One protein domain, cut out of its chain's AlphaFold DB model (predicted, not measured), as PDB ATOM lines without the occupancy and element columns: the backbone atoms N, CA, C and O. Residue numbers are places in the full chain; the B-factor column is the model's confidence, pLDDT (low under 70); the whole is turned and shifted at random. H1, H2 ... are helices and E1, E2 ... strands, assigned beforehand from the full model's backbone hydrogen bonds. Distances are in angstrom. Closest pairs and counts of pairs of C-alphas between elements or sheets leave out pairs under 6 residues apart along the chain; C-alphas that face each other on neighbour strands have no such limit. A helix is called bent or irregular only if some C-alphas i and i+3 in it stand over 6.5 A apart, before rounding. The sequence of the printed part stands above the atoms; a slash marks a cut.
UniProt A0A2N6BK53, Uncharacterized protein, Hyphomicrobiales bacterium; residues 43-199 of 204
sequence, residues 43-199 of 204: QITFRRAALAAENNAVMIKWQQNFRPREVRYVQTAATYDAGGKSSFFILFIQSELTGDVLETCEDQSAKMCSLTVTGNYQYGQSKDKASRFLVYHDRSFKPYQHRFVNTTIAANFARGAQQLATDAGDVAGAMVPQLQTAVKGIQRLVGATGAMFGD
ATOM      1  N   GLN A  43     224.604 130.171 190.600       89.56
ATOM      2  CA  GLN A  43     225.703 130.347 189.656       89.56
ATOM      3  C   GLN A  43     226.804 129.324 189.953       89.56
ATOM      4  O   GLN A  43     227.204 129.132 191.107       89.56
ATOM      5  N   ILE A  44     227.287 128.660 188.906       90.69
ATOM      6  CA  ILE A  44     228.411 127.732 188.978       90.69
ATOM      7  C   ILE A  44     229.554 128.213 188.098       90.69
ATOM      8  O   ILE A  44     229.321 128.773 187.029       90.69
ATOM      9  N   THR A  45     230.783 127.924 188.517       91.38
ATOM     10  CA  THR A  45     231.993 128.301 187.783       91.38
ATOM     11  C   THR A  45     232.912 127.101 187.590       91.38
ATOM     12  O   THR A  45     233.148 126.328 188.518       91.38
ATOM     13  N   PHE A  46     233.453 126.926 186.386       91.88
ATOM     14  CA  PHE A  46     234.411 125.865 186.063       91.88
ATOM     15  C   PHE A  46     235.401 126.305 184.975       91.88
ATOM     16  O   PHE A  46     235.213 127.317 184.303       91.88
ATOM     17  N   ARG A  47     236.478 125.534 184.785       91.88
ATOM     18  CA  ARG A  47     237.490 125.818 183.754       91.88
ATOM     19  C   ARG A  47     236.994 125.398 182.374       91.88
ATOM     20  O   ARG A  47     236.702 124.222 182.170       91.88
ATOM     21  N   ARG A  48     237.018 126.296 181.386       91.81
ATOM     22  CA  ARG A  48     236.620 125.979 179.996       91.81
ATOM     23  C   ARG A  48     237.498 124.888 179.389       91.81
ATOM     24  O   ARG A  48     236.995 123.929 178.813       91.81
ATOM     25  N   ALA A  49     238.810 124.980 179.613       90.50
ATOM     26  CA  ALA A  49     239.781 124.001 179.125       90.50
ATOM     27  C   ALA A  49     239.538 122.580 179.665       90.50
ATOM     28  O   ALA A  49     239.942 121.611 179.029       90.50
ATOM     29  N   ALA A  50     238.851 122.433 180.808       90.44
ATOM     30  CA  ALA A  50     238.527 121.117 181.348       90.44
ATOM     31  C   ALA A  50     237.545 120.340 180.458       90.44
ATOM     32  O   ALA A  50     237.568 119.113 180.503       90.44
ATOM     33  N   LEU A  51     236.733 121.028 179.641       91.75
ATOM     34  CA  LEU A  51     235.789 120.389 178.719       91.75
ATOM     35  C   LEU A  51     236.468 119.776 177.486       91.75
ATOM     36  O   LEU A  51     235.934 118.839 176.905       91.75
ATOM     37  N   ALA A  52     237.649 120.273 177.113       89.06
ATOM     38  CA  ALA A  52     238.424 119.777 175.973       89.06
ATOM     39  C   ALA A  52     239.511 118.761 176.373       89.06
ATOM     40  O   ALA A  52     240.221 118.234 175.519       89.06
ATOM     41  N   ALA A  53     239.693 118.511 177.671       87.81
ATOM     42  CA  ALA A  53     240.794 117.700 178.167       87.81
ATOM     43  C   ALA A  53     240.443 116.200 178.129       87.81
ATOM     44  O   ALA A  53     239.560 115.733 178.844       87.81
ATOM     45  N   GLU A  54     241.164 115.417 177.324       86.56
ATOM     46  CA  GLU A  54     240.902 113.978 177.140       86.56
ATOM     47  C   GLU A  54     240.979 113.168 178.442       86.56
ATOM     48  O   GLU A  54     240.214 112.232 178.655       86.56
ATOM     49  N   ASN A  55     241.853 113.563 179.367       85.88
ATOM     50  CA  ASN A  55     241.983 112.940 180.686       85.88
ATOM     51  C   ASN A  55     240.763 113.160 181.600       85.88
ATOM     52  O   ASN A  55     240.655 112.495 182.631       85.88
ATOM     53  N   ASN A  56     239.862 114.072 181.234       89.50
ATOM     54  CA  ASN A  56     238.592 114.304 181.911       89.50
ATOM     55  C   ASN A  56     237.437 113.517 181.283       89.50
ATOM     56  O   ASN A  56     236.337 113.509 181.837       89.50
ATOM     57  N   ALA A  57     237.655 112.862 180.142       90.50
ATOM     58  CA  ALA A  57     236.626 112.063 179.508       90.50
ATOM     59  C   ALA A  57     236.367 110.771 180.292       90.50
ATOM     60  O   ALA A  57     237.286 110.063 180.706       90.50
ATOM     61  N   VAL A  58     235.091 110.448 180.470       89.62
ATOM     62  CA  VAL A  58     234.633 109.241 181.150       89.62
ATOM     63  C   VAL A  58     233.562 108.582 180.299       89.62
ATOM     64  O   VAL A  58     232.589 109.222 179.890       89.62
ATOM     65  N   MET A  59     233.730 107.283 180.055       91.31
ATOM     66  CA  MET A  59     232.710 106.494 179.384       91.31
ATOM     67  C   MET A  59     231.698 105.922 180.369       91.31
ATOM     68  O   MET A  59     232.047 105.135 181.247       91.31
ATOM     69  N   ILE A  60     230.427 106.281 180.188       89.69
ATOM     70  CA  ILE A  60     229.319 105.777 180.993       89.69
ATOM     71  C   ILE A  60     228.529 104.761 180.171       89.69
ATOM     72  O   ILE A  60     227.951 105.092 179.137       89.69
ATOM     73  N   LYS A  61     228.495 103.515 180.657       91.25
ATOM     74  CA  LYS A  61     227.755 102.398 180.056       91.25
ATOM     75  C   LYS A  61     226.564 102.017 180.936       91.25
ATOM     76  O   LYS A  61     226.703 101.898 182.157       91.25
ATOM     77  N   TRP A  62     225.397 101.810 180.332       91.88
ATOM     78  CA  TRP A  62     224.187 101.348 181.020       91.88
ATOM     79  C   TRP A  62     223.255 100.584 180.074       91.88
ATOM     80  O   TRP A  62     223.534 100.424 178.890       91.88
ATOM     81  N   GLN A  63     222.135 100.103 180.610       91.62
ATOM     82  CA  GLN A  63     221.066  99.482 179.837       91.62
ATOM     83  C   GLN A  63     219.781 100.292 180.000       91.62
ATOM     84  O   GLN A  63     219.426 100.673 181.115       91.62
ATOM     85  N   GLN A  64     219.077 100.535 178.898       92.38
ATOM     86  CA  GLN A  64     217.781 101.211 178.883       92.38
ATOM     87  C   GLN A  64     216.887 100.550 177.835       92.38
ATOM     88  O   GLN A  64     217.316 100.350 176.702       92.38
ATOM     89  N   ASN A  65     215.653 100.195 178.207       94.00
ATOM     90  CA  ASN A  65     214.712  99.473 177.337       94.00
ATOM     91  C   ASN A  65     215.328  98.191 176.736       94.00
ATOM     92  O   ASN A  65     215.219  97.954 175.536       94.00
ATOM     93  N   PHE A  66     216.043  97.414 177.562       92.12
ATOM     94  CA  PHE A  66     216.785  96.203 177.165       92.12
ATOM     95  C   PHE A  66     217.860  96.409 176.088       92.12
ATOM     96  O   PHE A  66     218.358  95.443 175.520       92.12
ATOM     97  N   ARG A  67     218.251  97.656 175.807       94.12
ATOM     98  CA  ARG A  67     219.322  97.968 174.860       94.12
ATOM     99  C   ARG A  67     220.539  98.508 175.602       94.12
ATOM    100  O   ARG A  67     220.368  99.356 176.488       94.12
ATOM    101  N   PRO A  68     221.754  98.063 175.241       94.50
ATOM    102  CA  PRO A  68     222.960  98.685 175.746       94.50
ATOM    103  C   PRO A  68     223.034 100.137 175.260       94.50
ATOM    104  O   PRO A  68     222.595 100.495 174.156       94.50
ATOM    105  N   ARG A  69     223.563 100.982 176.133       94.50
ATOM    106  CA  ARG A  69     223.843 102.390 175.896       94.50
ATOM    107  C   ARG A  69     225.235 102.695 176.404       94.50
ATOM    108  O   ARG A  69     225.650 102.208 177.456       94.50
ATOM    109  N   GLU A  70     225.934 103.515 175.645       94.75
ATOM    110  CA  GLU A  70     227.272 103.967 175.959       94.75
ATOM    111  C   GLU A  70     227.392 105.406 175.473       94.75
ATOM    112  O   GLU A  70     227.179 105.671 174.294       94.75
ATOM    113  N   VAL A  71     227.656 106.336 176.391       95.19
ATOM    114  CA  VAL A  71     227.746 107.768 176.073       95.19
ATOM    115  C   VAL A  71     228.917 108.391 176.807       95.19
ATOM    116  O   VAL A  71     229.141 108.118 177.991       95.19
ATOM    117  N   ARG A  72     229.676 109.204 176.072       95.06
ATOM    118  CA  ARG A  72     230.870 109.886 176.560       95.06
ATOM    119  C   ARG A  72     230.490 111.148 177.317       95.06
ATOM    120  O   ARG A  72     229.693 111.953 176.838       95.06
ATOM    121  N   TYR A  73     231.083 111.312 178.490       94.56
ATOM    122  CA  TYR A  73     230.948 112.504 179.315       94.56
ATOM    123  C   TYR A  73     232.317 113.118 179.542       94.56
ATOM    124  O   TYR A  73     233.323 112.413 179.590       94.56
ATOM    125  N   VAL A  74     232.346 114.425 179.746       94.44
ATOM    126  CA  VAL A  74     233.488 115.134 180.302       94.44
ATOM    127  C   VAL A  74     233.189 115.455 181.753       94.44
ATOM    128  O   VAL A  74     232.112 115.946 182.087       94.44
ATOM    129  N   GLN A  75     234.145 115.147 182.616       92.38
ATOM    130  CA  GLN A  75     234.074 115.421 184.035       92.38
ATOM    131  C   GLN A  75     234.929 116.641 184.379       92.38
ATOM    132  O   GLN A  75     236.132 116.650 184.145       92.38
ATOM    133  N   THR A  76     234.343 117.627 185.044       91.75
ATOM    134  CA  THR A  76     235.081 118.771 185.584       91.75
ATOM    135  C   THR A  76     234.739 119.008 187.049       91.75
ATOM    136  O   THR A  76     233.680 118.616 187.541       91.75
ATOM    137  N   ALA A  77     235.659 119.648 187.767       91.06
ATOM    138  CA  ALA A  77     235.316 120.303 189.017       91.06
ATOM    139  C   ALA A  77     234.636 121.638 188.707       91.06
ATOM    140  O   ALA A  77     235.014 122.324 187.753       91.06
ATOM    141  N   ALA A  78     233.658 121.990 189.527       90.56
ATOM    142  CA  ALA A  78     232.984 123.274 189.491       90.56
ATOM    143  C   ALA A  78     232.832 123.813 190.915       90.56
ATOM    144  O   ALA A  78     232.840 123.045 191.884       90.56
ATOM    145  N   THR A  79     232.702 125.128 191.036       88.81
ATOM    146  CA  THR A  79     232.397 125.829 192.283       88.81
ATOM    147  C   THR A  79     231.024 126.469 192.218       88.81
ATOM    148  O   THR A  79     230.543 126.787 191.138       88.81
ATOM    149  N   TYR A  80     230.404 126.663 193.372       86.56
ATOM    150  CA  TYR A  80     229.213 127.488 193.574       86.56
ATOM    151  C   TYR A  80     229.360 128.206 194.909       86.56
ATOM    152  O   TYR A  80     230.019 127.684 195.818       86.56
ATOM    153  N   ASP A  81     228.733 129.368 195.042       80.50
ATOM    154  CA  ASP A  81     228.760 130.127 196.284       80.50
ATOM    155  C   ASP A  81     227.576 129.763 197.179       80.50
ATOM    156  O   ASP A  81     226.417 130.061 196.899       80.50
ATOM    157  N   ALA A  82     227.877 129.129 198.311       67.94
ATOM    158  CA  ALA A  82     226.905 128.784 199.340       67.94
ATOM    159  C   ALA A  82     227.065 129.716 200.545       67.94
ATOM    160  O   ALA A  82     227.813 129.421 201.479       67.94
ATOM    161  N   GLY A  83     226.363 130.852 200.534       64.38
ATOM    162  CA  GLY A  83     226.357 131.785 201.667       64.38
ATOM    163  C   GLY A  83     227.735 132.391 201.956       64.38
ATOM    164  O   GLY A  83     228.205 132.340 203.093       64.38
ATOM    165  N   GLY A  84     228.400 132.907 200.917       66.94
ATOM    166  CA  GLY A  84     229.722 133.541 201.015       66.94
ATOM    167  C   GLY A  84     230.894 132.561 201.122       66.94
ATOM    168  O   GLY A  84     232.019 132.975 201.392       66.94
ATOM    169  N   LYS A  85     230.645 131.259 200.938       70.88
ATOM    170  CA  LYS A  85     231.680 130.227 200.856       70.88
ATOM    171  C   LYS A  85     231.545 129.486 199.540       70.88
ATOM    172  O   LYS A  85     230.563 128.769 199.341       70.88
ATOM    173  N   SER A  86     232.558 129.591 198.692       76.31
ATOM    174  CA  SER A  86     232.644 128.746 197.510       76.31
ATOM    175  C   SER A  86     232.779 127.288 197.941       76.31
ATOM    176  O   SER A  86     233.379 126.994 198.971       76.31
ATOM    177  N   SER A  87     232.168 126.356 197.226       80.00
ATOM    178  CA  SER A  87     232.266 124.923 197.511       80.00
ATOM    179  C   SER A  87     232.431 124.152 196.212       80.00
ATOM    180  O   SER A  87     231.801 124.487 195.214       80.00
ATOM    181  N   PHE A  88     233.279 123.121 196.217       84.31
ATOM    182  CA  PHE A  88     233.519 122.304 195.029       84.31
ATOM    183  C   PHE A  88     232.512 121.167 194.902       84.31
ATOM    184  O   PHE A  88     232.152 120.518 195.887       84.31
ATOM    185  N   PHE A  89     232.147 120.858 193.666       84.94
ATOM    186  CA  PHE A  89     231.354 119.688 193.314       84.94
ATOM    187  C   PHE A  89     231.748 119.164 191.929       84.94
ATOM    188  O   PHE A  89     232.436 119.841 191.159       84.94
ATOM    189  N   ILE A  90     231.343 117.931 191.621       88.75
ATOM    190  CA  ILE A  90     231.623 117.319 190.320       88.75
ATOM    191  C   ILE A  90     230.527 117.720 189.329       88.75
ATOM    192  O   ILE A  90     229.338 117.588 189.621       88.75
ATOM    193  N   LEU A  91     230.930 118.135 188.137       92.31
ATOM    194  CA  LEU A  91     230.054 118.378 187.004       92.31
ATOM    195  C   LEU A  91     230.398 117.395 185.882       92.31
ATOM    196  O   LEU A  91     231.559 117.257 185.500       92.31
ATOM    197  N   PHE A  92     229.381 116.723 185.354       93.75
ATOM    198  CA  PHE A  92     229.464 115.892 184.160       93.75
ATOM    199  C   PHE A  92     228.683 116.549 183.031       93.75
ATOM    200  O   PHE A  92     227.539 116.953 183.224       93.75
ATOM    201  N   ILE A  93     229.273 116.610 181.846       95.81
ATOM    202  CA  ILE A  93     228.624 117.128 180.639       95.81
ATOM    203  C   ILE A  93     228.790 116.081 179.542       95.81
ATOM    204  O   ILE A  93     229.906 115.626 179.303       95.81
ATOM    205  N   GLN A  94     227.706 115.661 178.892       96.31
ATOM    206  CA  GLN A  94     227.783 114.804 177.706       96.31
ATOM    207  C   GLN A  94     228.655 115.496 176.655       96.31
ATOM    208  O   GLN A  94     228.427 116.662 176.345       96.31
ATOM    209  N   SER A  95     229.653 114.794 176.116       95.38
ATOM    210  CA  SER A  95     230.691 115.408 175.273       95.38
ATOM    211  C   SER A  95     230.119 116.191 174.086       95.38
ATOM    212  O   SER A  95     230.599 117.281 173.785       95.38
ATOM    213  N   GLU A  96     229.056 115.674 173.471       95.62
ATOM    214  CA  GLU A  96     228.363 116.287 172.328       95.62
ATOM    215  C   GLU A  96     227.636 117.594 172.675       95.62
ATOM    216  O   GLU A  96     227.386 118.393 171.785       95.62
ATOM    217  N   LEU A  97     227.335 117.833 173.955       96.00
ATOM    218  CA  LEU A  97     226.606 119.015 174.431       96.00
ATOM    219  C   LEU A  97     227.518 120.048 175.109       96.00
ATOM    220  O   LEU A  97     227.053 120.979 175.762       96.00
ATOM    221  N   THR A  98     228.837 119.875 175.012       94.56
ATOM    222  CA  THR A  98     229.791 120.832 175.592       94.56
ATOM    223  C   THR A  98     229.699 122.207 174.930       94.56
ATOM    224  O   THR A  98     229.853 123.207 175.630       94.56
ATOM    225  N   GLY A  99     229.396 122.266 173.626       93.06
ATOM    226  CA  GLY A  99     229.121 123.508 172.898       93.06
ATOM    227  C   GLY A  99     227.940 124.269 173.497       93.06
ATOM    228  O   GLY A  99     228.117 125.401 173.937       93.06
ATOM    229  N   ASP A 100     226.795 123.600 173.639       93.38
ATOM    230  CA  ASP A 100     225.572 124.163 174.227       93.38
ATOM    231  C   ASP A 100     225.823 124.750 175.623       93.38
ATOM    232  O   ASP A 100     225.373 125.847 175.945       93.38
ATOM    233  N   VAL A 101     226.586 124.046 176.467       93.19
ATOM    234  CA  VAL A 101     226.946 124.553 177.799       93.19
ATOM    235  C   VAL A 101     227.828 125.799 177.692       93.19
ATOM    236  O   VAL A 101     227.610 126.764 178.424       93.19
ATOM    237  N   LEU A 102     228.810 125.808 176.785       92.19
ATOM    238  CA  LEU A 102     229.722 126.940 176.608       92.19
ATOM    239  C   LEU A 102     229.034 128.200 176.065       92.19
ATOM    240  O   LEU A 102     229.481 129.304 176.378       92.19
ATOM    241  N   GLU A 103     227.960 128.052 175.291       90.81
ATOM    242  CA  GLU A 103     227.135 129.172 174.821       90.81
ATOM    243  C   GLU A 103     226.354 129.845 175.957       90.81
ATOM    244  O   GLU A 103     226.036 131.029 175.872       90.81
ATOM    245  N   THR A 104     226.093 129.122 177.051       90.25
ATOM    246  CA  THR A 104     225.403 129.664 178.235       90.25
ATOM    247  C   THR A 104     226.329 130.351 179.242       90.25
ATOM    248  O   THR A 104     225.856 130.822 180.275       90.25
ATOM    249  N   CYS A 105     227.640 130.412 178.977       90.81
ATOM    250  CA  CYS A 105     228.585 131.080 179.869       90.81
ATOM    251  C   CYS A 105     228.377 132.605 179.850       90.81
ATOM    252  O   CYS A 105     228.504 133.250 178.811       90.81
ATOM    253  N   GLU A 106     228.115 133.175 181.023       83.69
ATOM    254  CA  GLU A 106     227.955 134.611 181.272       83.69
ATOM    255  C   GLU A 106     229.312 135.336 181.267       83.69
ATOM    256  O   GLU A 106     229.433 136.433 180.724       83.69
ATOM    257  N   ASP A 107     230.350 134.706 181.830       70.88
ATOM    258  CA  ASP A 107     231.730 135.180 181.713       70.88
ATOM    259  C   ASP A 107     232.376 134.591 180.455       70.88
ATOM    260  O   ASP A 107     232.540 133.374 180.319       70.88
ATOM    261  N   GLN A 108     232.750 135.471 179.526       58.88
ATOM    262  CA  GLN A 108     233.443 135.102 178.296       58.88
ATOM    263  C   GLN A 108     234.961 135.067 178.447       58.88
ATOM    264  O   GLN A 108     235.658 134.900 177.440       58.88
ATOM    265  N   SER A 109     235.500 135.182 179.666       68.12
ATOM    266  CA  SER A 109     236.925 134.972 179.873       68.12
ATOM    267  C   SER A 109     237.357 133.653 179.221       68.12
ATOM    268  O   SER A 109     236.670 132.625 179.244       68.12
ATOM    269  N   ALA A 110     238.507 133.680 178.547       70.81
ATOM    270  CA  ALA A 110     238.971 132.521 177.787       70.81
ATOM    271  C   ALA A 110     239.241 131.296 178.686       70.81
ATOM    272  O   ALA A 110     239.341 130.172 178.199       70.81
ATOM    273  N   LYS A 111     239.366 131.504 180.005       85.81
ATOM    274  CA  LYS A 111     239.771 130.481 180.974       85.81
ATOM    275  C   LYS A 111     238.595 129.884 181.744       85.81
ATOM    276  O   LYS A 111     238.575 128.667 181.953       85.81
ATOM    277  N   MET A 112     237.625 130.704 182.141       89.06
ATOM    278  CA  MET A 112     236.562 130.321 183.069       89.06
ATOM    279  C   MET A 112     235.199 130.428 182.398       89.06
ATOM    280  O   MET A 112     234.979 131.285 181.555       89.06
ATOM    281  N   CYS A 113     234.299 129.519 182.747       91.50
ATOM    282  CA  CYS A 113     232.888 129.625 182.419       91.50
ATOM    283  C   CYS A 113     232.123 129.776 183.723       91.50
ATOM    284  O   CYS A 113     232.249 128.914 184.597       91.50
ATOM    285  N   SER A 114     231.336 130.840 183.820       91.38
ATOM    286  CA  SER A 114     230.324 131.015 184.858       91.38
ATOM    287  C   SER A 114     228.951 130.955 184.212       91.38
ATOM    288  O   SER A 114     228.741 131.610 183.197       91.38
ATOM    289  N   LEU A 115     228.037 130.166 184.763       92.44
ATOM    290  CA  LEU A 115     226.672 130.052 184.252       92.44
ATOM    291  C   LEU A 115     225.677 129.820 185.381       92.44
ATOM    292  O   LEU A 115     226.029 129.290 186.436       92.44
ATOM    293  N   THR A 116     224.419 130.154 185.123       91.56
ATOM    294  CA  THR A 116     223.310 129.856 186.028       91.56
ATOM    295  C   THR A 116     222.779 128.436 185.799       91.56
ATOM    296  O   THR A 116     222.447 128.042 184.678       91.56
ATOM    297  N   VAL A 117     222.651 127.643 186.868       89.81
ATOM    298  CA  VAL A 117     222.089 126.286 186.799       89.81
ATOM    299  C   VAL A 117     220.597 126.348 186.489       89.81
ATOM    300  O   VAL A 117     219.802 126.905 187.244       89.81
ATOM    301  N   THR A 118     220.193 125.717 185.390       89.50
ATOM    302  CA  THR A 118     218.793 125.635 184.951       89.50
ATOM    303  C   THR A 118     218.190 124.250 185.209       89.50
ATOM    304  O   THR A 118     218.879 123.300 185.584       89.50
ATOM    305  N   GLY A 119     216.888 124.090 184.951       84.50
ATOM    306  CA  GLY A 119     216.177 122.806 185.076       84.50
ATOM    307  C   GLY A 119     216.591 121.713 184.074       84.50
ATOM    308  O   GLY A 119     215.958 120.655 184.035       84.50
ATOM    309  N   ASN A 120     217.612 121.960 183.249       87.12
ATOM    310  CA  ASN A 120     218.195 120.983 182.325       87.12
ATOM    311  C   ASN A 120     219.303 120.141 182.968       87.12
ATOM    312  O   ASN A 120     219.641 119.079 182.448       87.12
ATOM    313  N   TYR A 121     219.827 120.571 184.115       88.81
ATOM    314  CA  TYR A 121     220.791 119.797 184.885       88.81
ATOM    315  C   TYR A 121     220.080 118.741 185.732       88.81
ATOM    316  O   TYR A 121     219.091 119.018 186.414       88.81
ATOM    317  N   GLN A 122     220.603 117.517 185.715       87.88
ATOM    318  CA  GLN A 122     220.160 116.444 186.593       87.88
ATOM    319  C   GLN A 122     221.064 116.354 187.818       87.88
ATOM    320  O   GLN A 122     222.292 116.338 187.722       87.88
ATOM    321  N   TYR A 123     220.432 116.261 188.985       83.38
ATOM    322  CA  TYR A 123     221.119 116.105 190.257       83.38
ATOM    323  C   TYR A 123     221.431 114.637 190.510       83.38
ATOM    324  O   TYR A 123     220.537 113.790 190.588       83.38
ATOM    325  N   GLY A 124     222.713 114.346 190.678       75.06
ATOM    326  CA  GLY A 124     223.198 113.064 191.142       75.06
ATOM    327  C   GLY A 124     223.555 113.113 192.618       75.06
ATOM    328  O   GLY A 124     224.174 114.067 193.102       75.06
ATOM    329  N   GLN A 125     223.193 112.058 193.341       69.31
ATOM    330  CA  GLN A 125     223.657 111.843 194.697       69.31
ATOM    331  C   GLN A 125     224.371 110.498 194.774       69.31
ATOM    332  O   GLN A 125     223.929 109.481 194.238       69.31
ATOM    333  N   SER A 126     225.508 110.488 195.452       61.47
ATOM    334  CA  SER A 126     226.167 109.249 195.815       61.47
ATOM    335  C   SER A 126     225.308 108.405 196.758       61.47
ATOM    336  O   SER A 126     224.502 108.937 197.518       61.47
ATOM    337  N   LYS A 127     225.484 107.076 196.765       55.84
ATOM    338  CA  LYS A 127     224.683 106.180 197.629       55.84
ATOM    339  C   LYS A 127     224.734 106.560 199.117       55.84
ATOM    340  O   LYS A 127     223.728 106.448 199.806       55.84
ATOM    341  N   ASP A 128     225.882 107.033 199.595       54.84
ATOM    342  CA  ASP A 128     226.102 107.478 200.979       54.84
ATOM    343  C   ASP A 128     225.615 108.913 201.256       54.84
ATOM    344  O   ASP A 128     225.795 109.433 202.354       54.84
ATOM    345  N   LYS A 129     225.010 109.572 200.259       58.78
ATOM    346  CA  LYS A 129     224.570 110.971 200.292       58.78
ATOM    347  C   LYS A 129     225.686 111.989 200.559       58.78
ATOM    348  O   LYS A 129     225.376 113.174 200.708       58.78
ATOM    349  N   ALA A 130     226.947 111.553 200.584       55.25
ATOM    350  CA  ALA A 130     228.098 112.352 200.982       55.25
ATOM    351  C   ALA A 130     228.675 113.193 199.838       55.25
ATOM    352  O   ALA A 130     229.224 114.262 200.085       55.25
ATOM    353  N   SER A 131     228.535 112.736 198.592       63.31
ATOM    354  CA  SER A 131     229.006 113.439 197.399       63.31
ATOM    355  C   SER A 131     227.846 113.724 196.458       63.31
ATOM    356  O   SER A 131     226.978 112.882 196.213       63.31
ATOM    357  N   ARG A 132     227.821 114.940 195.925       77.50
ATOM    358  CA  ARG A 132     226.786 115.396 195.002       77.50
ATOM    359  C   ARG A 132     227.433 115.881 193.724       77.50
ATOM    360  O   ARG A 132     228.530 116.437 193.755       77.50
ATOM    361  N   PHE A 133     226.756 115.631 192.617       86.38
ATOM    362  CA  PHE A 133     227.238 116.000 191.301       86.38
ATOM    363  C   PHE A 133     226.087 116.475 190.425       86.38
ATOM    364  O   PHE A 133     224.926 116.138 190.670       86.38
ATOM    365  N   LEU A 134     226.422 117.260 189.409       90.75
ATOM    366  CA  LEU A 134     225.495 117.653 188.356       90.75
ATOM    367  C   LEU A 134     225.816 116.907 187.076       90.75
ATOM    368  O   LEU A 134     226.978 116.625 186.792       90.75
ATOM    369  N   VAL A 135     224.779 116.616 186.301       93.19
ATOM    370  CA  VAL A 135     224.899 116.021 184.974       93.19
ATOM    371  C   VAL A 135     224.114 116.863 183.980       93.19
ATOM    372  O   VAL A 135     222.931 117.120 184.189       93.19
ATOM    373  N   TYR A 136     224.760 117.260 182.892       95.00
ATOM    374  CA  TYR A 136     224.122 117.844 181.720       95.00
ATOM    375  C   TYR A 136     224.202 116.845 180.563       95.00
ATOM    376  O   TYR A 136     225.298 116.467 180.148       95.00
ATOM    377  N   HIS A 137     223.055 116.365 180.086       95.25
ATOM    378  CA  HIS A 137     222.964 115.356 179.026       95.25
ATOM    379  C   HIS A 137     221.577 115.329 178.384       95.25
ATOM    380  O   HIS A 137     220.641 115.950 178.899       95.25
ATOM    381  N   ASP A 138     221.429 114.559 177.306       94.44
ATOM    382  CA  ASP A 138     220.120 114.272 176.724       94.44
ATOM    383  C   ASP A 138     219.173 113.669 177.784       94.44
ATOM    384  O   ASP A 138     219.438 112.628 178.389       94.44
ATOM    385  N   ARG A 139     218.023 114.323 177.987       91.88
ATOM    386  CA  ARG A 139     216.989 113.931 178.958       91.88
ATOM    387  C   ARG A 139     216.289 112.619 178.601       91.88
ATOM    388  O   ARG A 139     215.610 112.039 179.452       91.88
ATOM    389  N   SER A 140     216.429 112.145 177.364       92.25
ATOM    390  CA  SER A 140     215.969 110.823 176.944       92.25
ATOM    391  C   SER A 140     216.793 109.698 177.590       92.25
ATOM    392  O   SER A 140     216.302 108.571 177.744       92.25
ATOM    393  N   PHE A 141     218.022 109.997 178.029       91.19
ATOM    394  CA  PHE A 141     218.906 109.062 178.708       91.19
ATOM    395  C   PHE A 141     218.638 109.024 180.212       91.19
ATOM    396  O   PHE A 141     218.587 110.038 180.900       91.19
ATOM    397  N   LYS A 142     218.491 107.803 180.735       90.44
ATOM    398  CA  LYS A 142     218.211 107.528 182.152       90.44
ATOM    399  C   LYS A 142     219.267 106.603 182.777       90.44
ATOM    400  O   LYS A 142     218.915 105.538 183.291       90.44
ATOM    401  N   PRO A 143     220.569 106.945 182.716       88.69
ATOM    402  CA  PRO A 143     221.598 106.177 183.403       88.69
ATOM    403  C   PRO A 143     221.386 106.228 184.921       88.69
ATOM    404  O   PRO A 143     221.071 107.269 185.495       88.69
ATOM    405  N   TYR A 144     221.606 105.105 185.605       85.06
ATOM    406  CA  TYR A 144     221.579 105.090 187.067       85.06
ATOM    407  C   TYR A 144     222.739 105.906 187.657       85.06
ATOM    408  O   TYR A 144     223.884 105.772 187.227       85.06
ATOM    409  N   GLN A 145     222.469 106.668 188.719       81.88
ATOM    410  CA  GLN A 145     223.432 107.594 189.340       81.88
ATOM    411  C   GLN A 145     224.749 106.928 189.779       81.88
ATOM    412  O   GLN A 145     225.812 107.530 189.665       81.88
ATOM    413  N   HIS A 146     224.712 105.662 190.213       75.75
ATOM    414  CA  HIS A 146     225.911 104.920 190.628       75.75
ATOM    415  C   HIS A 146     226.934 104.713 189.500       75.75
ATOM    416  O   HIS A 146     228.071 104.351 189.776       75.75
ATOM    417  N   ARG A 147     226.551 104.925 188.234       82.06
ATOM    418  CA  ARG A 147     227.468 104.834 187.091       82.06
ATOM    419  C   ARG A 147     228.434 106.017 187.017       82.06
ATOM    420  O   ARG A 147     229.517 105.867 186.471       82.06
ATOM    421  N   PHE A 148     228.078 107.144 187.629       78.19
ATOM    422  CA  PHE A 148     228.892 108.361 187.704       78.19
ATOM    423  C   PHE A 148     229.776 108.407 188.957       78.19
ATOM    424  O   PHE A 148     230.223 109.470 189.380       78.19
ATOM    425  N   VAL A 149     230.021 107.260 189.591       71.00
ATOM    426  CA  VAL A 149     230.814 107.168 190.817       71.00
ATOM    427  C   VAL A 149     231.787 105.995 190.693       71.00
ATOM    428  O   VAL A 149     231.391 104.841 190.824       71.00
ATOM    429  N   ASN A 150     233.063 106.284 190.429       71.94
ATOM    430  CA  ASN A 150     234.153 105.303 190.389       71.94
ATOM    431  C   ASN A 150     235.503 105.947 190.790       71.94
ATOM    432  O   ASN A 150     235.592 107.155 191.008       71.94
ATOM    433  N   THR A 151     236.570 105.148 190.883       61.03
ATOM    434  CA  THR A 151     237.921 105.611 191.268       61.03
ATOM    435  C   THR A 151     238.512 106.649 190.320       61.03
ATOM    436  O   THR A 151     239.156 107.596 190.773       61.03
ATOM    437  N   THR A 152     238.262 106.512 189.017       66.75
ATOM    438  CA  THR A 152     238.725 107.459 187.990       66.75
ATOM    439  C   THR A 152     238.113 108.843 188.208       66.75
ATOM    440  O   THR A 152     238.793 109.861 188.072       66.75
ATOM    441  N   ILE A 153     236.866 108.880 188.677       73.62
ATOM    442  CA  ILE A 153     236.139 110.114 188.966       73.62
ATOM    443  C   ILE A 153     236.750 110.867 190.153       73.62
ATOM    444  O   ILE A 153     236.881 112.089 190.097       73.62
ATOM    445  N   ALA A 154     237.225 110.174 191.189       73.12
ATOM    446  CA  ALA A 154     237.912 110.823 192.310       73.12
ATOM    447  C   ALA A 154     239.206 111.533 191.874       73.12
ATOM    448  O   ALA A 154     239.449 112.679 192.258       73.12
ATOM    449  N   ALA A 155     240.022 110.863 191.055       75.94
ATOM    450  CA  ALA A 155     241.297 111.398 190.584       75.94
ATOM    451  C   ALA A 155     241.107 112.601 189.644       75.94
ATOM    452  O   ALA A 155     241.783 113.620 189.797       75.94
ATOM    453  N   ASN A 156     240.155 112.509 188.711       82.62
ATOM    454  CA  ASN A 156     239.816 113.602 187.796       82.62
ATOM    455  C   ASN A 156     239.304 114.830 188.548       82.62
ATOM    456  O   ASN A 156     239.741 115.948 188.279       82.62
ATOM    457  N   PHE A 157     238.445 114.618 189.546       84.19
ATOM    458  CA  PHE A 157     237.925 115.705 190.362       84.19
ATOM    459  C   PHE A 157     239.028 116.402 191.161       84.19
ATOM    460  O   PHE A 157     239.101 117.626 191.137       84.19
ATOM    461  N   ALA A 158     239.913 115.649 191.824       82.31
ATOM    462  CA  ALA A 158     241.002 116.228 192.609       82.31
ATOM    463  C   ALA A 158     241.914 117.125 191.754       82.31
ATOM    464  O   ALA A 158     242.203 118.258 192.139       82.31
ATOM    465  N   ARG A 159     242.302 116.650 190.559       84.50
ATOM    466  CA  ARG A 159     243.097 117.442 189.607       84.50
ATOM    467  C   ARG A 159     242.344 118.673 189.115       84.50
ATOM    468  O   ARG A 159     242.893 119.770 189.144       84.50
ATOM    469  N   GLY A 160     241.096 118.496 188.681       85.31
ATOM    470  CA  GLY A 160     240.273 119.590 188.170       85.31
ATOM    471  C   GLY A 160     240.052 120.678 189.217       85.31
ATOM    472  O   GLY A 160     240.166 121.859 188.910       85.31
ATOM    473  N   ALA A 161     239.807 120.291 190.468       85.38
ATOM    474  CA  ALA A 161     239.562 121.225 191.557       85.38
ATOM    475  C   ALA A 161     240.846 121.957 191.995       85.38
ATOM    476  O   ALA A 161     240.798 123.156 192.254       85.38
ATOM    477  N   GLN A 162     242.008 121.290 191.987       83.81
ATOM    478  CA  GLN A 162     243.304 121.949 192.198       83.81
ATOM    479  C   GLN A 162     243.607 122.983 191.102       83.81
ATOM    480  O   GLN A 162     244.043 124.098 191.394       83.81
ATOM    481  N   GLN A 163     243.359 122.630 189.840       86.81
ATOM    482  CA  GLN A 163     243.545 123.547 188.719       86.81
ATOM    483  C   GLN A 163     242.571 124.726 188.782       86.81
ATOM    484  O   GLN A 163     242.968 125.859 188.542       86.81
ATOM    485  N   LEU A 164     241.308 124.469 189.136       85.75
ATOM    486  CA  LEU A 164     240.286 125.502 189.285       85.75
ATOM    487  C   LEU A 164     240.656 126.490 190.399       85.75
ATOM    488  O   LEU A 164     240.570 127.695 190.197       85.75
ATOM    489  N   ALA A 165     241.154 125.989 191.533       82.62
ATOM    490  CA  ALA A 165     241.646 126.826 192.626       82.62
ATOM    491  C   ALA A 165     242.874 127.670 192.233       82.62
ATOM    492  O   ALA A 165     243.027 128.784 192.724       82.62
ATOM    493  N   THR A 166     243.740 127.143 191.361       81.81
ATOM    494  CA  THR A 166     244.926 127.861 190.862       81.81
ATOM    495  C   THR A 166     244.526 128.985 189.906       81.81
ATOM    496  O   THR A 166     245.002 130.109 190.035       81.81
ATOM    497  N   ASP A 167     243.618 128.702 188.971       78.00
ATOM    498  CA  ASP A 167     243.168 129.671 187.968       78.00
ATOM    499  C   ASP A 167     242.297 130.789 188.561       78.00
ATOM    500  O   ASP A 167     242.273 131.890 188.018       78.00
ATOM    501  N   ALA A 168     241.623 130.531 189.686       74.75
ATOM    502  CA  ALA A 168     240.836 131.525 190.415       74.75
ATOM    503  C   ALA A 168     241.690 132.580 191.155       74.75
ATOM    504  O   ALA A 168     241.134 133.489 191.766       74.75
ATOM    505  N   GLY A 169     243.023 132.487 191.102       61.22
ATOM    506  CA  GLY A 169     243.952 133.577 191.420       61.22
ATOM    507  C   GLY A 169     244.136 133.948 192.896       61.22
ATOM    508  O   GLY A 169     245.246 134.327 193.246       61.22
ATOM    509  N   ASP A 170     243.128 133.815 193.768       50.66
ATOM    510  CA  ASP A 170     243.190 134.450 195.104       50.66
ATOM    511  C   ASP A 170     242.467 133.698 196.241       50.66
ATOM    512  O   ASP A 170     242.088 134.252 197.270       50.66
ATOM    513  N   VAL A 171     242.260 132.390 196.076       49.28
ATOM    514  CA  VAL A 171     241.452 131.591 197.019       49.28
ATOM    515  C   VAL A 171     242.126 130.295 197.454       49.28
ATOM    516  O   VAL A 171     241.579 129.588 198.294       49.28
ATOM    517  N   ALA A 172     243.323 129.975 196.948       46.91
ATOM    518  CA  ALA A 172     243.987 128.696 197.208       46.91
ATOM    519  C   ALA A 172     244.115 128.394 198.715       46.91
ATOM    520  O   ALA A 172     243.801 127.286 199.142       46.91
ATOM    521  N   GLY A 173     244.445 129.383 199.552       48.16
ATOM    522  CA  GLY A 173     244.490 129.200 201.009       48.16
ATOM    523  C   GLY A 173     243.125 128.898 201.650       48.16
ATOM    524  O   GLY A 173     243.025 128.011 202.496       48.16
ATOM    525  N   ALA A 174     242.061 129.588 201.224       52.03
ATOM    526  CA  ALA A 174     240.710 129.437 201.777       52.03
ATOM    527  C   ALA A 174     239.940 128.230 201.195       52.03
ATOM    528  O   ALA A 174     239.081 127.654 201.865       52.03
ATOM    529  N   MET A 175     240.285 127.803 199.977       61.19
ATOM    530  CA  MET A 175     239.680 126.680 199.260       61.19
ATOM    531  C   MET A 175     240.373 125.339 199.528       61.19
ATOM    532  O   MET A 175     239.732 124.299 199.387       61.19
ATOM    533  N   VAL A 176     241.646 125.311 199.947       64.12
ATOM    534  CA  VAL A 176     242.380 124.060 200.241       64.12
ATOM    535  C   VAL A 176     241.659 123.160 201.262       64.12
ATOM    536  O   VAL A 176     241.522 121.964 200.985       64.12
ATOM    537  N   PRO A 177     241.131 123.661 202.397       67.19
ATOM    538  CA  PRO A 177     240.387 122.820 203.340       67.19
ATOM    539  C   PRO A 177     239.112 122.219 202.728       67.19
ATOM    540  O   PRO A 177     238.748 121.071 203.008       67.19
ATOM    541  N   GLN A 178     238.441 122.975 201.859       69.19
ATOM    542  CA  GLN A 178     237.229 122.533 201.169       69.19
ATOM    543  C   GLN A 178     237.553 121.509 200.081       69.19
ATOM    544  O   GLN A 178     236.863 120.499 199.976       69.19
ATOM    545  N   LEU A 179     238.644 121.716 199.341       70.38
ATOM    546  CA  LEU A 179     239.180 120.767 198.374       70.38
ATOM    547  C   LEU A 179     239.510 119.433 199.049       70.38
ATOM    548  O   LEU A 179     239.050 118.386 198.601       70.38
ATOM    549  N   GLN A 180     240.246 119.457 200.164       69.25
ATOM    550  CA  GLN A 180     240.575 118.243 200.915       69.25
ATOM    551  C   GLN A 180     239.320 117.524 201.422       69.25
ATOM    552  O   GLN A 180     239.249 116.296 201.365       69.25
ATOM    553  N   THR A 181     238.326 118.270 201.904       72.19
ATOM    554  CA  THR A 181     237.056 117.702 202.377       72.19
ATOM    555  C   THR A 181     236.269 117.063 201.232       72.19
ATOM    556  O   THR A 181     235.820 115.924 201.363       72.19
ATOM    557  N   ALA A 182     236.162 117.748 200.092       69.25
ATOM    558  CA  ALA A 182     235.470 117.253 198.907       69.25
ATOM    559  C   ALA A 182     236.153 116.000 198.331       69.25
ATOM    560  O   ALA A 182     235.492 114.993 198.076       69.25
ATOM    561  N   VAL A 183     237.486 116.010 198.213       69.50
ATOM    562  CA  VAL A 183     238.271 114.857 197.741       69.50
ATOM    563  C   VAL A 183     238.125 113.661 198.687       69.50
ATOM    564  O   VAL A 183     237.854 112.554 198.223       69.50
ATOM    565  N   LYS A 184     238.230 113.863 200.008       70.94
ATOM    566  CA  LYS A 184     238.029 112.788 200.999       70.94
ATOM    567  C   LYS A 184     236.609 112.217 200.951       70.94
ATOM    568  O   LYS A 184     236.441 111.006 201.089       70.94
ATOM    569  N   GLY A 185     235.596 113.063 200.747       70.69
ATOM    570  CA  GLY A 185     234.203 112.634 200.583       70.69
ATOM    571  C   GLY A 185     234.030 111.695 199.390       70.69
ATOM    572  O   GLY A 185     233.471 110.607 199.532       70.69
ATOM    573  N   ILE A 186     234.602 112.063 198.242       66.81
ATOM    574  CA  ILE A 186     234.536 111.243 197.026       66.81
ATOM    575  C   ILE A 186     235.357 109.953 197.178       66.81
ATOM    576  O   ILE A 186     234.900 108.887 196.772       66.81
ATOM    577  N   GLN A 187     236.539 109.999 197.802       69.50
ATOM    578  CA  GLN A 187     237.362 108.803 198.035       69.50
ATOM    579  C   GLN A 187     236.660 107.760 198.916       69.50
ATOM    580  O   GLN A 187     236.726 106.568 198.615       69.50
ATOM    581  N   ARG A 188     235.958 108.184 199.976       67.88
ATOM    582  CA  ARG A 188     235.192 107.271 200.847       67.88
ATOM    583  C   ARG A 188     234.084 106.551 200.088       67.88
ATOM    584  O   ARG A 188     233.933 105.339 200.216       67.88
ATOM    585  N   LEU A 189     233.361 107.286 199.254       61.66
ATOM    586  CA  LEU A 189     232.307 106.743 198.411       61.66
ATOM    587  C   LEU A 189     232.840 105.714 197.402       61.66
ATOM    588  O   LEU A 189     232.248 104.655 197.181       61.66
ATOM    589  N   VAL A 190     233.971 106.031 196.779       63.94
ATOM    590  CA  VAL A 190     234.646 105.135 195.842       63.94
ATOM    591  C   VAL A 190     235.137 103.864 196.545       63.94
ATOM    592  O   VAL A 190     234.937 102.764 196.035       63.94
ATOM    593  N   GLY A 191     235.727 103.990 197.735       60.22
ATOM    594  CA  GLY A 191     236.151 102.837 198.533       60.22
ATOM    595  C   GLY A 191     234.979 101.934 198.932       60.22
ATOM    596  O   GLY A 191     235.065 100.714 198.807       60.22
ATOM    597  N   ALA A 192     233.847 102.524 199.328       57.84
ATOM    598  CA  ALA A 192     232.637 101.781 199.684       57.84
ATOM    599  C   ALA A 192     231.987 101.076 198.478       57.84
ATOM    600  O   ALA A 192     231.457  99.975 198.613       57.84
ATOM    601  N   THR A 193     232.040 101.675 197.285       50.66
ATOM    602  CA  THR A 193     231.523 101.043 196.058       50.66
ATOM    603  C   THR A 193     232.423  99.911 195.562       50.66
ATOM    604  O   THR A 193     231.897  98.882 195.144       50.66
ATOM    605  N   GLY A 194     233.749 100.036 195.685       50.44
ATOM    606  CA  GLY A 194     234.688  98.947 195.389       50.44
ATOM    607  C   GLY A 194     234.460  97.701 196.256       50.44
ATOM    608  O   GLY A 194     234.432  96.589 195.733       50.44
ATOM    609  N   ALA A 195     234.201  97.886 197.554       46.59
ATOM    610  CA  ALA A 195     233.891  96.782 198.466       46.59
ATOM    611  C   ALA A 195     232.553  96.087 198.135       46.59
ATOM    612  O   ALA A 195     232.468  94.864 198.173       46.59
ATOM    613  N   MET A 196     231.520  96.838 197.730       42.25
ATOM    614  CA  MET A 196     230.205  96.262 197.403       42.25
ATOM    615  C   MET A 196     230.153  95.533 196.051       42.25
ATOM    616  O   MET A 196     229.363  94.606 195.899       42.25
ATOM    617  N   PHE A 197     230.964  95.920 195.059       37.38
ATOM    618  CA  PHE A 197     231.057  95.163 193.800       37.38
ATOM    619  C   PHE A 197     231.884  93.877 193.955       37.38
ATOM    620  O   PHE A 197     231.605  92.898 193.267       37.38
ATOM    621  N   GLY A 198     232.845  93.854 194.886       33.34
ATOM    622  CA  GLY A 198     233.618  92.654 195.219       33.34
ATOM    623  C   GLY A 198     232.782  91.533 195.847       33.34
ATOM    624  O   GLY A 198     233.016  90.369 195.538       33.34
ATOM    625  N   ASP A 199     231.777  91.867 196.663       37.97
ATOM    626  CA  ASP A 199     230.889  90.867 197.280       37.97
ATOM    627  C   ASP A 199     229.749  90.402 196.358       37.97
ATOM    628  O   ASP A 199     229.299  89.263 196.465       37.97
TER     629      ASP A 199
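This is residues 43 to 199 of the 204 residues of an uncharacterized protein of Hyphomicrobiales bacterium (UniProt A0A2N6BK53). A strongly twisted, branched sheet of seven strands has a helical hairpin along it, with H4 over one face and the longer H5 grazing the sheet, while H2 is on the opposite face. The long strand E3 bends within the sheet: E2 pairs with its first part and E1, with E5 beyond it, with its last part, while E4, E7 and E6 follow on its other side. The printed part has 157 residues with five named helices and seven named strands, in the order E1 H1 E2 E3 E4 H2 E5 E6 E7 H3 H4 H5. The class is mixed, helices and strands, and the neighbour strands are antiparallel but for the parallel pair E4 and E7. The whole is compact, with a radius of gyration of the C-alphas of 15.3 A and spans of 48 by 34 by 28 A.

E1, residues 43 to 47, has E3, residues 67 to 81, on one side and E5, residues 112 to 116, on the other, both antiparallel; N 45 and O 79 are 2.9 A apart and N 44 and O 115 2.8 A, within hydrogen-bond range. H1, residues 48 to 51, is on the sheet at a height of 5.7 A, over none of its strands. E2, residues 57 to 64, E3 and E4, residues 86 to 94, form a meander, each strand the antiparallel neighbour of the one before; N 58 and O 73 are 2.8 A apart, and N 76 and O 91 2.8 A. E3 bends by 60 degrees at residue 77; E1 and E2 lie on one side of it and E4 on the other side. H2, residues 95 to 103, is on the sheet at a height of 6.7 A and is irregular, C-alphas 96 and 99 being 7.3 A apart. H1 and H2 only just touch, with 3 pairs of C-alphas within 8 A, the closest those of Leu 51 and Thr 98, 6.8 A apart. E6, residues 121 to 125, and E7, residues 132 to 136, are a hairpin, with N 122 and O 135 2.8 A apart. E4 and E7 are parallel at 38 degrees, with N 134 and O 90 2.9 A apart. H3, residues 145 to 148, is on the face opposite H2, its height of 4.4 A only just above the sheet's level. H4, residues 151 to 167, is on the same face as H3, at a height of 7.8 A over E1 and E3; the closest C-alphas of H4 and E3 are those of Ala 77 and Ala 161, 5.0 A apart. H5, residues 172 to 199, only grazes the sheet with its residues 174 to 186, and is only just irregular, C-alphas 174 and 177 being 6.8 A apart. H4 and H5 form a helical hairpin and touch, at a shallow tilt of 7 degrees, opposite ways; their closest C-alphas, those of Ala 165 and Ala 172, are 5.5 A apart. Every O i to N i+4 pair is within hydrogen-bond range in H4; in H2 3 of 5 are and in H5 22 of 24, while H1 and H3 are too short for such a pair.

E1 begins at C-alpha 43, (225.703, 130.347, 189.656). From first to last C-alpha, E2 measures 21.8 A, E3 39.8 A, E4 24.7 A, H4 24.8 A and H5 40.0 A. C-alpha 77, where E3 bends, is at (235.316, 120.303, 189.017). H5 ends at C-alpha 199, (230.889, 90.867, 197.280).

The two C-alphas farthest apart, those of Phe 66 and Asp 170, are 49.8 A apart. The printed part has no cut and no long link. The mean pLDDT of the printed part is 79.7; among the stretches under 70 are residues 125 to 131, 169 to 178 and 186 to 199, and H5 has a mean of 59.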